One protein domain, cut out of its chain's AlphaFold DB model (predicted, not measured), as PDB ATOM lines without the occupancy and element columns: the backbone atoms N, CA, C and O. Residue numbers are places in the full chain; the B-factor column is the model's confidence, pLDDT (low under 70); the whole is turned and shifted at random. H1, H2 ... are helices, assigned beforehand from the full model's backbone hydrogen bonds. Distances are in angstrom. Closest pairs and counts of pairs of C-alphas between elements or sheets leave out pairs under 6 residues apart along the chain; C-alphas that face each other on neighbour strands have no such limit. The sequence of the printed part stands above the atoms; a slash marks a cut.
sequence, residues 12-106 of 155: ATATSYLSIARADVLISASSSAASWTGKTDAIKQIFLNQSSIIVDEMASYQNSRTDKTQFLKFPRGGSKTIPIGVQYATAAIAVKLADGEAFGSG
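What this domain is: This is residues 12 to 106 of the 155 residues of an uncharacterized protein of Candidatus Methanofishera endochildressiae (UniProt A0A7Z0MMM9). Two longer helices, H3 and H4, cross at a steep tilt, and the shorter H1 packs across both, with the very short H2 beside H1 and the last residues of H4. A long loop without a named element, residues 59 to 83, makes the end of the domain away from H2. The printed part has 95 residues, with four named helices in the order H1, H2, H3, H4 and no named strand; the class is all helix, though under half of the residues, 47, are in named elements. The whole is compact, with a radius of gyration of the C-alphas of 13.2 A and spans of 37 by 31 by 22 A.

How they stand to each other: H1, residues 20 to 28, touches H4, residues 84 to 98, about perpendicular at 83 degrees; their closest C-alphas, of Ala 23 and Ala 91, are 5.9 A apart. H2, residues 33 to 37, touches H1 at the C-alphas of Ile 27 and Ala 33, 5.5 A. H4 touches H2 with residues 95 to 98 alone; the closest C-alphas are those of Ser 35 and Ala 98, 5.7 A. H3, residues 41 to 58, touches H1 with residues 41 to 48 alone, about perpendicular at 78 degrees, closest at C-alphas 20 and 45, 6.6 A. H3 and H4 touch at a steep tilt of 59 degrees, opposite ways, closest at the C-alphas of Phe 47 and Ala 94, 5.0 A. The helix packing is mostly crossed, lines at large angles. In H1, H2, H3 and H4 every O i to N i+4 pair is within hydrogen-bond range.

Where its parts are: H1 begins at C-alpha 20, (10.744, -31.164, 104.290). H3 is 25.3 A long and H4 21.0 A, ending at C-alpha 98, (5.026, -43.104, 105.069).

The domain as a whole: The C-alphas of Ser 31 and Lys 68 are the farthest apart, 37.9 A. The printed part has no cut; the link from H3 to H4 is long. Mean pLDDT of the printed part is 72.0, with residues 58 to 69 and 100 to 106 among those under 70.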
ATOM      1  N   ALA A  12      16.370 -25.992  89.540       48.38
ATOM      2  CA  ALA A  12      17.270 -26.824  88.745       48.38
ATOM      3  C   ALA A  12      17.984 -27.913  89.576       48.38
ATOM      4  O   ALA A  12      18.361 -28.940  89.021       48.38
ATOM      5  N   THR A  13      18.143 -27.717  90.893       50.41
ATOM      6  CA  THR A  13      18.817 -28.668  91.802       50.41
ATOM      7  C   THR A  13      17.863 -29.365  92.774       50.41
ATOM      8  O   THR A  13      18.316 -30.103  93.647       50.41
ATOM      9  N   ALA A  14      16.554 -29.115  92.680       60.81
ATOM     10  CA  ALA A  14      15.579 -29.696  93.596       60.81
ATOM     11  C   ALA A  14      15.372 -31.194  93.306       60.81
ATOM     12  O   ALA A  14      15.114 -31.591  92.170       60.81
ATOM     13  N   THR A  15      15.459 -32.027  94.347       67.50
ATOM     14  CA  THR A  15      15.219 -33.479  94.264       67.50
ATOM     15  C   THR A  15      13.742 -33.853  94.438       67.50
ATOM     16  O   THR A  15      13.340 -34.940  94.030       67.50
ATOM     17  N   SER A  16      12.927 -32.942  94.990       77.38
ATOM     18  CA  SER A  16      11.479 -33.089  95.213       77.38
ATOM     19  C   SER A  16      10.700 -31.787  94.946       77.38
ATOM     20  O   SER A  16      11.272 -30.699  94.937       77.38
ATOM     21  N   TYR A  17       9.374 -31.879  94.770       76.44
ATOM     22  CA  TYR A  17       8.471 -30.725  94.590       76.44
ATOM     23  C   TYR A  17       8.178 -29.919  95.862       76.44
ATOM     24  O   TYR A  17       7.479 -28.904  95.818       76.44
ATOM     25  N   LEU A  18       8.695 -30.383  96.992       78.69
ATOM     26  CA  LEU A  18       8.517 -29.810  98.314       78.69
ATOM     27  C   LEU A  18       9.797 -30.014  99.120       78.69
ATOM     28  O   LEU A  18      10.360 -31.112  99.088       78.69
ATOM     29  N   SER A  19      10.207 -29.009  99.894       82.06
ATOM     30  CA  SER A  19      11.114 -29.220 101.025       82.06
ATOM     31  C   SER A  19      10.408 -29.918 102.180       82.06
ATOM     32  O   SER A  19       9.185 -29.845 102.330       82.06
ATOM     33  N   ILE A  20      11.207 -30.531 103.051       82.56
ATOM     34  CA  ILE A  20      10.744 -31.164 104.290       82.56
ATOM     35  C   ILE A  20       9.955 -30.167 105.145       82.56
ATOM     36  O   ILE A  20       8.827 -30.459 105.519       82.56
ATOM     37  N   ALA A  21      10.480 -28.954 105.358       81.81
ATOM     38  CA  ALA A  21       9.807 -27.928 106.155       81.81
ATOM     39  C   ALA A  21       8.432 -27.547 105.580       81.81
ATOM     40  O   ALA A  21       7.461 -27.362 106.317       81.81
ATOM     41  N   ARG A  22       8.313 -27.455 104.249       79.62
ATOM     42  CA  ARG A  22       7.030 -27.171 103.600       79.62
ATOM     43  C   ARG A  22       6.076 -28.362 103.688       79.62
ATOM     44  O   ARG A  22       4.884 -28.158 103.913       79.62
ATOM     45  N   ALA A  23       6.591 -29.580 103.538       81.00
ATOM     46  CA  ALA A  23       5.828 -30.807 103.707       81.00
ATOM     47  C   ALA A  23       5.303 -30.950 105.144       81.00
ATOM     48  O   ALA A  23       4.117 -31.203 105.313       81.00
ATOM     49  N   ASP A  24       6.119 -30.678 106.166       80.94
ATOM     50  CA  ASP A  24       5.706 -30.677 107.575       80.94
ATOM     51  C   ASP A  24       4.527 -29.719 107.813       80.94
ATOM     52  O   ASP A  24       3.532 -30.093 108.434       80.94
ATOM     53  N   VAL A  25       4.572 -28.507 107.247       84.12
ATOM     54  CA  VAL A  25       3.461 -27.544 107.342       84.12
ATOM     55  C   VAL A  25       2.197 -28.074 106.661       84.12
ATOM     56  O   VAL A  25       1.116 -27.986 107.234       84.12
ATOM     57  N   LEU A  26       2.307 -28.627 105.451       78.56
ATOM     58  CA  LEU A  26       1.140 -29.128 104.715       78.56
ATOM     59  C   LEU A  26       0.528 -30.375 105.363       78.56
ATOM     60  O   LEU A  26      -0.692 -30.517 105.395       78.56
ATOM     61  N   ILE A  27       1.368 -31.264 105.886       79.94
ATOM     62  CA  ILE A  27       0.967 -32.556 106.440       79.94
ATOM     63  C   ILE A  27       0.486 -32.415 107.883       79.94
ATOM     64  O   ILE A  27      -0.441 -33.123 108.267       79.94
ATOM     65  N   SER A  28       1.028 -31.473 108.663       77.19
ATOM     66  CA  SER A  28       0.540 -31.186 110.025       77.19
ATOM     67  C   SER A  28      -0.931 -30.757 110.062       77.19
ATOM     68  O   SER A  28      -1.603 -30.961 111.068       77.19
ATOM     69  N   ALA A  29      -1.453 -30.221 108.955       69.44
ATOM     70  CA  ALA A  29      -2.867 -29.888 108.795       69.44
ATOM     71  C   ALA A  29      -3.747 -31.092 108.392       69.44
ATOM     72  O   ALA A  29      -4.956 -30.933 108.227       69.44
ATOM     73  N   SER A  30      -3.166 -32.282 108.203       67.38
ATOM     74  CA  SER A  30      -3.867 -33.496 107.769       67.38
ATOM     75  C   SER A  30      -4.057 -34.497 108.913       67.38
ATOM     76  O   SER A  30      -3.238 -34.591 109.824       67.38
ATOM     77  N   SER A  31      -5.114 -35.310 108.837       67.44
ATOM     78  CA  SER A  31      -5.381 -36.393 109.799       67.44
ATOM     79  C   SER A  31      -4.322 -37.502 109.787       67.44
ATOM     80  O   SER A  31      -4.241 -38.283 110.730       67.44
ATOM     81  N   SER A  32      -3.501 -37.564 108.740       67.38
ATOM     82  CA  SER A  32      -2.461 -38.578 108.542       67.38
ATOM     83  C   SER A  32      -1.069 -38.093 108.981       67.38
ATOM     84  O   SER A  32      -0.049 -38.697 108.656       67.38
ATOM     85  N   ALA A  33      -1.004 -37.005 109.760       73.44
ATOM     86  CA  ALA A  33       0.247 -36.451 110.276       73.44
ATOM     87  C   ALA A  33       1.042 -37.429 111.159       73.44
ATOM     88  O   ALA A  33       2.267 -37.323 111.234       73.44
ATOM     89  N   ALA A  34       0.380 -38.387 111.816       75.31
ATOM     90  CA  ALA A  34       1.025 -39.350 112.714       75.31
ATOM     91  C   ALA A  34       2.121 -40.166 112.006       75.31
ATOM     92  O   ALA A  34       3.228 -40.318 112.523       75.31
ATOM     93  N   SER A  35       1.844 -40.601 110.780       72.88
ATOM     94  CA  SER A  35       2.726 -41.453 109.975       72.88
ATOM     95  C   SER A  35       3.923 -40.701 109.402       72.88
ATOM     96  O   SER A  35       4.939 -41.301 109.055       72.88
ATOM     97  N   TRP A  36       3.831 -39.373 109.369       79.38
ATOM     98  CA  TRP A  36       4.876 -38.463 108.923       79.38
ATOM     99  C   TRP A  36       5.742 -37.929 110.075       79.38
ATOM    100  O   TRP A  36       6.963 -37.840 109.954       79.38
ATOM    101  N   THR A  37       5.125 -37.611 111.217       77.62
ATOM    102  CA  THR A  37       5.767 -36.906 112.344       77.62
ATOM    103  C   THR A  37       6.889 -37.722 112.992       77.62
ATOM    104  O   THR A  37       7.880 -37.152 113.437       77.62
ATOM    105  N   GLY A  38       6.779 -39.056 113.004       75.50
ATOM    106  CA  GLY A  38       7.794 -39.947 113.580       75.50
ATOM    107  C   GLY A  38       8.963 -40.307 112.653       75.50
ATOM    108  O   GLY A  38       9.840 -41.067 113.060       75.50
ATOM    109  N   LYS A  39       8.979 -39.835 111.400       75.56
ATOM    110  CA  LYS A  39      10.030 -40.179 110.426       75.56
ATOM    111  C   LYS A  39      11.205 -39.206 110.525       75.56
ATOM    112  O   LYS A  39      11.020 -38.015 110.756       75.56
ATOM    113  N   THR A  40      12.416 -39.708 110.294       79.00
ATOM    114  CA  THR A  40      13.615 -38.865 110.187       79.00
ATOM    115  C   THR A  40      13.582 -38.033 108.908       79.00
ATOM    116  O   THR A  40      12.984 -38.442 107.910       79.00
ATOM    117  N   ASP A  41      14.287 -36.903 108.896       78.12
ATOM    118  CA  ASP A  41      14.389 -36.032 107.717       78.12
ATOM    119  C   ASP A  41      14.927 -36.773 106.483       78.12
ATOM    120  O   ASP A  41      14.433 -36.582 105.374       78.12
ATOM    121  N   ALA A  42      15.866 -37.704 106.680       70.31
ATOM    122  CA  ALA A  42      16.376 -38.558 105.610       70.31
ATOM    123  C   ALA A  42      15.273 -39.425 104.975       70.31
ATOM    124  O   ALA A  42      15.191 -39.531 103.752       70.31
ATOM    125  N   ILE A  43      14.391 -40.016 105.790       71.25
ATOM    126  CA  ILE A  43      13.268 -40.830 105.303       71.25
ATOM    127  C   ILE A  43      12.203 -39.949 104.639       71.25
ATOM    128  O   ILE A  43      11.712 -40.283 103.561       71.25
ATOM    129  N   LYS A  44      11.880 -38.799 105.239       77.19
ATOM    130  CA  LYS A  44      10.949 -37.819 104.660       77.19
ATOM    131  C   LYS A  44      11.404 -37.379 103.269       77.19
ATOM    132  O   LYS A  44      10.591 -37.328 102.348       77.19
ATOM    133  N   GLN A  45      12.703 -37.134 103.090       77.38
ATOM    134  CA  GLN A  45      13.262 -36.767 101.791       77.38
ATOM    135  C   GLN A  45      13.103 -37.882 100.750       77.38
ATOM    136  O   GLN A  45      12.763 -37.596  99.603       77.38
ATOM    137  N   ILE A  46      13.301 -39.149 101.133       74.56
ATOM    138  CA  ILE A  46      13.092 -40.296 100.235       74.56
ATOM    139  C   ILE A  46      11.633 -40.351  99.767       74.56
ATOM    140  O   ILE A  46      11.384 -40.452  98.564       74.56
ATOM    141  N   PHE A  47      10.675 -40.211 100.686       77.56
ATOM    142  CA  PHE A  47       9.251 -40.221 100.340       77.56
ATOM    143  C   PHE A  47       8.845 -39.042  99.460       77.56
ATOM    144  O   PHE A  47       8.064 -39.230  98.533       77.56
ATOM    145  N   LEU A  48       9.397 -37.849  99.694       83.00
ATOM    146  CA  LEU A  48       9.139 -36.680  98.850       83.00
ATOM    147  C   LEU A  48       9.723 -36.833  97.444       83.00
ATOM    148  O   LEU A  48       9.109 -36.394  96.471       83.00
ATOM    149  N   ASN A  49      10.891 -37.463  97.313       80.44
ATOM    150  CA  ASN A  49      11.482 -37.752  96.008       80.44
ATOM    151  C   ASN A  49      10.608 -38.754  95.237       80.44
ATOM    152  O   ASN A  49      10.252 -38.509  94.086       80.44
ATOM    153  N   GLN A  50      10.208 -39.852  95.888       77.00
ATOM    154  CA  GLN A  50       9.330 -40.863  95.294       77.00
ATOM    155  C   GLN A  50       7.961 -40.287  94.925       77.00
ATOM    156  O   GLN A  50       7.483 -40.501  93.813       77.00
ATOM    157  N   SER A  51       7.348 -39.502  95.813       81.38
ATOM    158  CA  SER A  51       6.052 -38.888  95.536       81.38
ATOM    159  C   SER A  51       6.119 -37.900  94.376       81.38
ATOM    160  O   SER A  51       5.212 -37.874  93.552       81.38
ATOM    161  N   SER A  52       7.214 -37.148  94.245       82.75
ATOM    162  CA  SER A  52       7.405 -36.223  93.122       82.75
ATOM    163  C   SER A  52       7.475 -36.954  91.776       82.75
ATOM    164  O   SER A  52       6.889 -36.487  90.798       82.75
ATOM    165  N   ILE A  53       8.125 -38.126  91.730       79.12
ATOM    166  CA  ILE A  53       8.173 -38.988  90.537       79.12
ATOM    167  C   ILE A  53       6.777 -39.523  90.207       79.12
ATOM    168  O   ILE A  53       6.332 -39.410  89.065       79.12
ATOM    169  N   ILE A  54       6.053 -40.032  91.207       77.69
ATOM    170  CA  ILE A  54       4.695 -40.561  91.023       77.69
ATOM    171  C   ILE A  54       3.763 -39.469  90.487       77.69
ATOM    172  O   ILE A  54       3.032 -39.700  89.528       77.69
ATOM    173  N   VAL A  55       3.813 -38.254  91.043       78.88
ATOM    174  CA  VAL A  55       3.019 -37.118  90.543       78.88
ATOM    175  C   VAL A  55       3.358 -36.807  89.083       78.88
ATOM    176  O   VAL A  55       2.464 -36.531  88.280       78.88
ATOM    177  N   ASP A  56       4.635 -36.889  88.712       75.81
ATOM    178  CA  ASP A  56       5.090 -36.667  87.341       75.81
ATOM    179  C   ASP A  56       4.632 -37.723  86.337       75.81
ATOM    180  O   ASP A  56       4.450 -37.394  85.154       75.81
ATOM    181  N   GLU A  57       4.484 -38.967  86.781       73.19
ATOM    182  CA  GLU A  57       3.949 -40.079  85.996       73.19
ATOM    183  C   GLU A  57       2.424 -39.986  85.886       73.19
ATOM    184  O   GLU A  57       1.886 -39.975  84.778       73.19
ATOM    185  N   MET A  58       1.731 -39.815  87.016       67.94
ATOM    186  CA  MET A  58       0.268 -39.778  87.088       67.94
ATOM    187  C   MET A  58      -0.331 -38.670  86.231       67.94
ATOM    188  O   MET A  58      -1.316 -38.877  85.526       67.94
ATOM    189  N   ALA A  59       0.249 -37.477  86.281       66.31
ATOM    190  CA  ALA A  59      -0.359 -36.327  85.638       66.31
ATOM    191  C   ALA A  59       0.006 -36.179  84.154       66.31
ATOM    192  O   ALA A  59      -0.454 -35.220  83.536       66.31
ATOM    193  N   SER A  60       0.810 -37.097  83.581       63.03
ATOM    194  CA  SER A  60       1.133 -37.172  82.138       63.03
ATOM    195  C   SER A  60       1.320 -35.799  81.479       63.03
ATOM    196  O   SER A  60       0.842 -35.524  80.380       63.03
ATOM    197  N   TYR A  61       1.969 -34.891  82.206       63.53
ATOM    198  CA  TYR A  61       1.929 -33.469  81.903       63.53
ATOM    199  C   TYR A  61       2.535 -33.192  80.517       63.53
ATOM    200  O   TYR A  61       3.738 -33.390  80.320       63.53
ATOM    201  N   GLN A  62       1.718 -32.685  79.589       54.78
ATOM    202  CA  GLN A  62       2.025 -32.546  78.155       54.78
ATOM    203  C   GLN A  62       2.971 -31.383  77.781       54.78
ATOM    204  O   GLN A  62       2.931 -30.890  76.663       54.78
ATOM    205  N   ASN A  63       3.852 -30.942  78.682       54.72
ATOM    206  CA  ASN A  63       4.823 -29.879  78.397       54.72
ATOM    207  C   ASN A  63       6.235 -30.272  78.817       54.72
ATOM    208  O   ASN A  63       6.437 -30.889  79.868       54.72
ATOM    209  N   SER A  64       7.212 -29.875  78.007       62.56
ATOM    210  CA  SER A  64       8.627 -30.143  78.235       62.56
ATOM    211  C   SER A  64       9.154 -29.391  79.456       62.56
ATOM    212  O   SER A  64       8.701 -28.292  79.793       62.56
ATOM    213  N   ARG A  65      10.133 -30.011  80.111       67.06
ATOM    214  CA  ARG A  65      10.976 -29.384  81.128       67.06
ATOM    215  C   ARG A  65      11.539 -28.052  80.617       67.06
ATOM    216  O   ARG A  65      11.782 -27.915  79.418       67.06
ATOM    217  N   THR A  66      11.754 -27.086  81.512       68.75
ATOM    218  CA  THR A  66      12.438 -25.833  81.138       68.75
ATOM    219  C   THR A  66      13.926 -26.059  80.854       68.75
ATOM    220  O   THR A  66      14.467 -25.408  79.965       68.75
ATOM    221  N   ASP A  67      14.553 -27.034  81.517       68.81
ATOM    222  CA  ASP A  67      15.906 -27.529  81.237       68.81
ATOM    223  C   ASP A  67      15.876 -29.016  80.822       68.81
ATOM    224  O   ASP A  67      15.063 -29.796  81.307       68.81
ATOM    225  N   LYS A  68      16.768 -29.467  79.939       67.44
ATOM    226  CA  LYS A  68      16.875 -30.897  79.590       67.44
ATOM    227  C   LYS A  68      17.510 -31.736  80.705       67.44
ATOM    228  O   LYS A  68      17.283 -32.942  80.751       67.44
ATOM    229  N   THR A  69      18.286 -31.107  81.585       69.12
ATOM    230  CA  THR A  69      19.054 -31.763  82.651       69.12
ATOM    231  C   THR A  69      18.305 -31.845  83.981       69.12
ATOM    232  O   THR A  69      18.667 -32.661  84.826       69.12
ATOM    233  N   GLN A  70      17.232 -31.066  84.167       70.62
ATOM    234  CA  GLN A  70      16.452 -31.112  85.405       70.62
ATOM    235  C   GLN A  70      15.781 -32.484  85.572       70.62
ATOM    236  O   GLN A  70      15.215 -33.044  84.628       70.62
ATOM    237  N   PHE A  71      15.835 -33.021  86.789       70.12
ATOM    238  CA  PHE A  71      15.251 -34.319  87.121       70.12
ATOM    239  C   PHE A  71      13.716 -34.255  87.168       70.12
ATOM    240  O   PHE A  71      13.025 -35.068  86.552       70.12
ATOM    241  N   LEU A  72      13.178 -33.233  87.834       76.19
ATOM    242  CA  LEU A  72      11.742 -33.020  87.984       76.19
ATOM    243  C   LEU A  72      11.162 -32.255  86.807       76.19
ATOM    244  O   LEU A  72      11.819 -31.422  86.179       76.19
ATOM    245  N   LYS A  73       9.905 -32.525  86.470       75.50
ATOM    246  CA  LYS A  73       9.333 -31.904  85.286       75.50
ATOM    247  C   LYS A  73       8.877 -30.448  85.488       75.50
ATOM    248  O   LYS A  73       8.802 -29.742  84.491       75.50
ATOM    249  N   PHE A  74       8.620 -29.972  86.711       73.94
ATOM    250  CA  PHE A  74       8.464 -28.533  87.015       73.94
ATOM    251  C   PHE A  74       9.774 -27.900  87.493       73.94
ATOM    252  O   PHE A  74      10.541 -28.587  88.163       73.94
ATOM    253  N   PRO A  75      10.021 -26.603  87.216       70.62
ATOM    254  CA  PRO A  75       9.185 -25.611  86.512       70.62
ATOM    255  C   PRO A  75       8.993 -25.841  84.996       70.62
ATOM    256  O   PRO A  75       9.868 -26.403  84.333       70.62
ATOM    257  N   ARG A  76       7.840 -25.407  84.443       69.62
ATOM    258  CA  ARG A  76       7.396 -25.643  83.043       69.62
ATOM    259  C   ARG A  76       6.890 -24.377  82.364       69.62
ATOM    260  O   ARG A  76       6.291 -23.528  83.016       69.62
ATOM    261  N   GLY A  77       7.069 -24.286  81.044       67.19
ATOM    262  CA  GLY A  77       6.501 -23.197  80.233       67.19
ATOM    263  C   GLY A  77       6.952 -21.800  80.676       67.19
ATOM    264  O   GLY A  77       6.165 -20.863  80.633       67.19
ATOM    265  N   GLY A  78       8.179 -21.675  81.196       67.69
ATOM    266  CA  GLY A  78       8.707 -20.425  81.761       67.69
ATOM    267  C   GLY A  78       8.197 -20.080  83.168       67.69
ATOM    268  O   GLY A  78       8.756 -19.191  83.810       67.69
ATOM    269  N   SER A  79       7.199 -20.801  83.693       69.38
ATOM    270  CA  SER A  79       6.735 -20.633  85.072       69.38
ATOM    271  C   SER A  79       7.684 -21.325  86.035       69.38
ATOM    272  O   SER A  79       7.776 -22.551  86.030       69.38
ATOM    273  N   LYS A  80       8.336 -20.534  86.890       71.38
ATOM    274  CA  LYS A  80       9.228 -21.005  87.962       71.38
ATOM    275  C   LYS A  80       8.480 -21.548  89.185       71.38
ATOM    276  O   LYS A  80       9.110 -22.056  90.099       71.38
ATOM    277  N   THR A  81       7.155 -21.444  89.208       74.06
ATOM    278  CA  THR A  81       6.345 -21.763  90.385       74.06
ATOM    279  C   THR A  81       5.737 -23.152  90.259       74.06
ATOM    280  O   THR A  81       5.017 -23.433  89.299       74.06
ATOM    281  N   ILE A  82       5.971 -24.007  91.256       76.50
ATOM    282  CA  ILE A  82       5.278 -25.293  91.385       76.50
ATOM    283  C   ILE A  82       3.834 -25.007  91.826       76.50
ATOM    284  O   ILE A  82       3.644 -24.421  92.897       76.50
ATOM    285  N   PRO A  83       2.807 -25.404  91.051       76.44
ATOM    286  CA  PRO A  83       1.422 -25.141  91.416       76.44
ATOM    287  C   PRO A  83       1.073 -25.742  92.779       76.44
ATOM    288  O   PRO A  83       1.486 -26.856  93.101       76.44
ATOM    289  N   ILE A  84       0.256 -25.036  93.561       72.94
ATOM    290  CA  ILE A  84      -0.110 -25.479  94.912       72.94
ATOM    291  C   ILE A  84      -0.781 -26.864  94.912       72.94
ATOM    292  O   ILE A  84      -0.548 -27.659  95.812       72.94
ATOM    293  N   GLY A  85      -1.537 -27.206  93.862       73.25
ATOM    294  CA  GLY A  85      -2.123 -28.542  93.706       73.25
ATOM    295  C   GLY A  85      -1.080 -29.657  93.564       73.25
ATOM    296  O   GLY A  85      -1.264 -30.736  94.114       73.25
ATOM    297  N   VAL A  86       0.049 -29.385  92.895       77.12
ATOM    298  CA  VAL A  86       1.174 -30.330  92.764       77.12
ATOM    299  C   VAL A  86       1.873 -30.510  94.107       77.12
ATOM    300  O   VAL A  86       2.211 -31.631  94.480       77.12
ATOM    301  N   GLN A  87       2.021 -29.423  94.869       79.25
ATOM    302  CA  GLN A  87       2.532 -29.475  96.239       79.25
ATOM    303  C   GLN A  87       1.627 -30.344  97.128       79.25
ATOM    304  O   GLN A  87       2.102 -31.291  97.747       79.25
ATOM    305  N   TYR A  88       0.311 -30.109  97.129       78.88
ATOM    306  CA  TYR A  88      -0.631 -30.929  97.897       78.88
ATOM    307  C   TYR A  88      -0.629 -32.403  97.473       78.88
ATOM    308  O   TYR A  88      -0.621 -33.273  98.338       78.88
ATOM    309  N   ALA A  89      -0.585 -32.698  96.171       78.44
ATOM    310  CA  ALA A  89      -0.513 -34.074  95.675       78.44
ATOM    311  C   ALA A  89       0.779 -34.780  96.125       78.44
ATOM    312  O   ALA A  89       0.738 -35.914  96.599       78.44
ATOM    313  N   THR A  90       1.915 -34.080  96.047       82.19
ATOM    314  CA  THR A  90       3.223 -34.586  96.489       82.19
ATOM    315  C   THR A  90       3.218 -34.891  97.988       82.19
ATOM    316  O   THR A  90       3.703 -35.945  98.398       82.19
ATOM    317  N   ALA A  91       2.637 -34.005  98.806       79.38
ATOM    318  CA  ALA A  91       2.491 -34.215 100.245       79.38
ATOM    319  C   ALA A  91       1.556 -35.395 100.560       79.38
ATOM    320  O   ALA A  91       1.906 -36.254 101.362       79.38
ATOM    321  N   ALA A  92       0.401 -35.483  99.895       80.62
ATOM    322  CA  ALA A  92      -0.568 -36.558 100.114       80.62
ATOM    323  C   ALA A  92       0.009 -37.946  99.785       80.62
ATOM    324  O   ALA A  92      -0.171 -38.891 100.552       80.62
ATOM    325  N   ILE A  93       0.742 -38.068  98.675       80.44
ATOM    326  CA  ILE A  93       1.399 -39.326  98.291       80.44
ATOM    327  C   ILE A  93       2.560 -39.640  99.240       80.44
ATOM    328  O   ILE A  93       2.727 -40.792  99.625       80.44
ATOM    329  N   ALA A  94       3.333 -38.638  99.672       83.38
ATOM    330  CA  ALA A  94       4.425 -38.846 100.624       83.38
ATOM    331  C   ALA A  94       3.932 -39.381 101.977       83.38
ATOM    332  O   ALA A  94       4.581 -40.240 102.569       83.38
ATOM    333  N   VAL A  95       2.770 -38.922 102.449       82.25
ATOM    334  CA  VAL A  95       2.147 -39.449 103.671       82.25
ATOM    335  C   VAL A  95       1.705 -40.895 103.493       82.25
ATOM    336  O   VAL A  95       2.013 -41.728 104.336       82.25
ATOM    337  N   LYS A  96       1.073 -41.218 102.364       79.38
ATOM    338  CA  LYS A  96       0.673 -42.593 102.043       79.38
ATOM    339  C   LYS A  96       1.875 -43.539 101.922       79.38
ATOM    340  O   LYS A  96       1.835 -44.657 102.420       79.38
ATOM    341  N   LEU A  97       2.990 -43.074 101.351       77.00
ATOM    342  CA  LEU A  97       4.257 -43.815 101.363       77.00
ATOM    343  C   LEU A  97       4.786 -44.014 102.793       77.00
ATOM    344  O   LEU A  97       5.304 -45.081 103.118       77.00
ATOM    345  N   ALA A  98       4.628 -43.015 103.666       78.56
ATOM    346  CA  ALA A  98       5.026 -43.104 105.069       78.56
ATOM    347  C   ALA A  98       4.144 -44.060 105.898       78.56
ATOM    348  O   ALA A  98       4.659 -44.678 106.838       78.56
ATOM    349  N   ASP A  99       2.869 -44.200 105.515       75.62
ATOM    350  CA  ASP A  99       1.907 -45.209 105.987       75.62
ATOM    351  C   ASP A  99       2.231 -46.631 105.497       75.62
ATOM    352  O   ASP A  99       1.700 -47.605 106.025       75.62
ATOM    353  N   GLY A 100       3.132 -46.771 104.519       66.06
ATOM    354  CA  GLY A 100       3.459 -48.054 103.902       66.06
ATOM    355  C   GLY A 100       2.489 -48.468 102.797       66.06
ATOM    356  O   GLY A 100       2.537 -49.619 102.364       66.06
ATOM    357  N   GLU A 101       1.638 -47.558 102.306       59.84
ATOM    358  CA  GLU A 101       0.839 -47.818 101.111       59.84
ATOM    359  C   GLU A 101       1.770 -47.941  99.896       59.84
ATOM    360  O   GLU A 101       2.486 -47.007  99.514       59.84
ATOM    361  N   ALA A 102       1.771 -49.124  99.283       52.75
ATOM    362  CA  ALA A 102       2.553 -49.392  98.090       52.75
ATOM    363  C   ALA A 102       1.888 -48.741  96.870       52.75
ATOM    364  O   ALA A 102       0.845 -49.184  96.392       52.75
ATOM    365  N   PHE A 103       2.529 -47.715  96.311       48.59
ATOM    366  CA  PHE A 103       2.189 -47.207  94.984       48.59
ATOM    367  C   PHE A 103       2.994 -47.981  93.943       48.59
ATOM    368  O   PHE A 103       4.147 -47.666  93.654       48.59
ATOM    369  N   GLY A 104       2.408 -49.057  93.427       40.84
ATOM    370  CA  GLY A 104       3.051 -49.890  92.418       40.84
ATOM    371  C   GLY A 104       2.973 -49.282  91.017       40.84
ATOM    372  O   GLY A 104       1.907 -49.265  90.411       40.84
ATOM    373  N   SER A 105       4.124 -48.914  90.456       39.84
ATOM    374  CA  SER A 105       4.479 -49.377  89.111       39.84
ATOM    375  C   SER A 105       5.226 -50.702  89.292       39.84
ATOM    376  O   SER A 105       6.249 -50.736  89.970       39.84
ATOM    377  N   GLY A 106       4.664 -51.803  88.782       28.95
ATOM    378  CA  GLY A 106       5.342 -53.086  88.516       28.95
ATOM    379  C   GLY A 106       6.514 -53.490  89.401       28.95
ATOM    380  O   GLY A 106       7.650 -53.385  88.967       28.95
TER     381      GLY A 106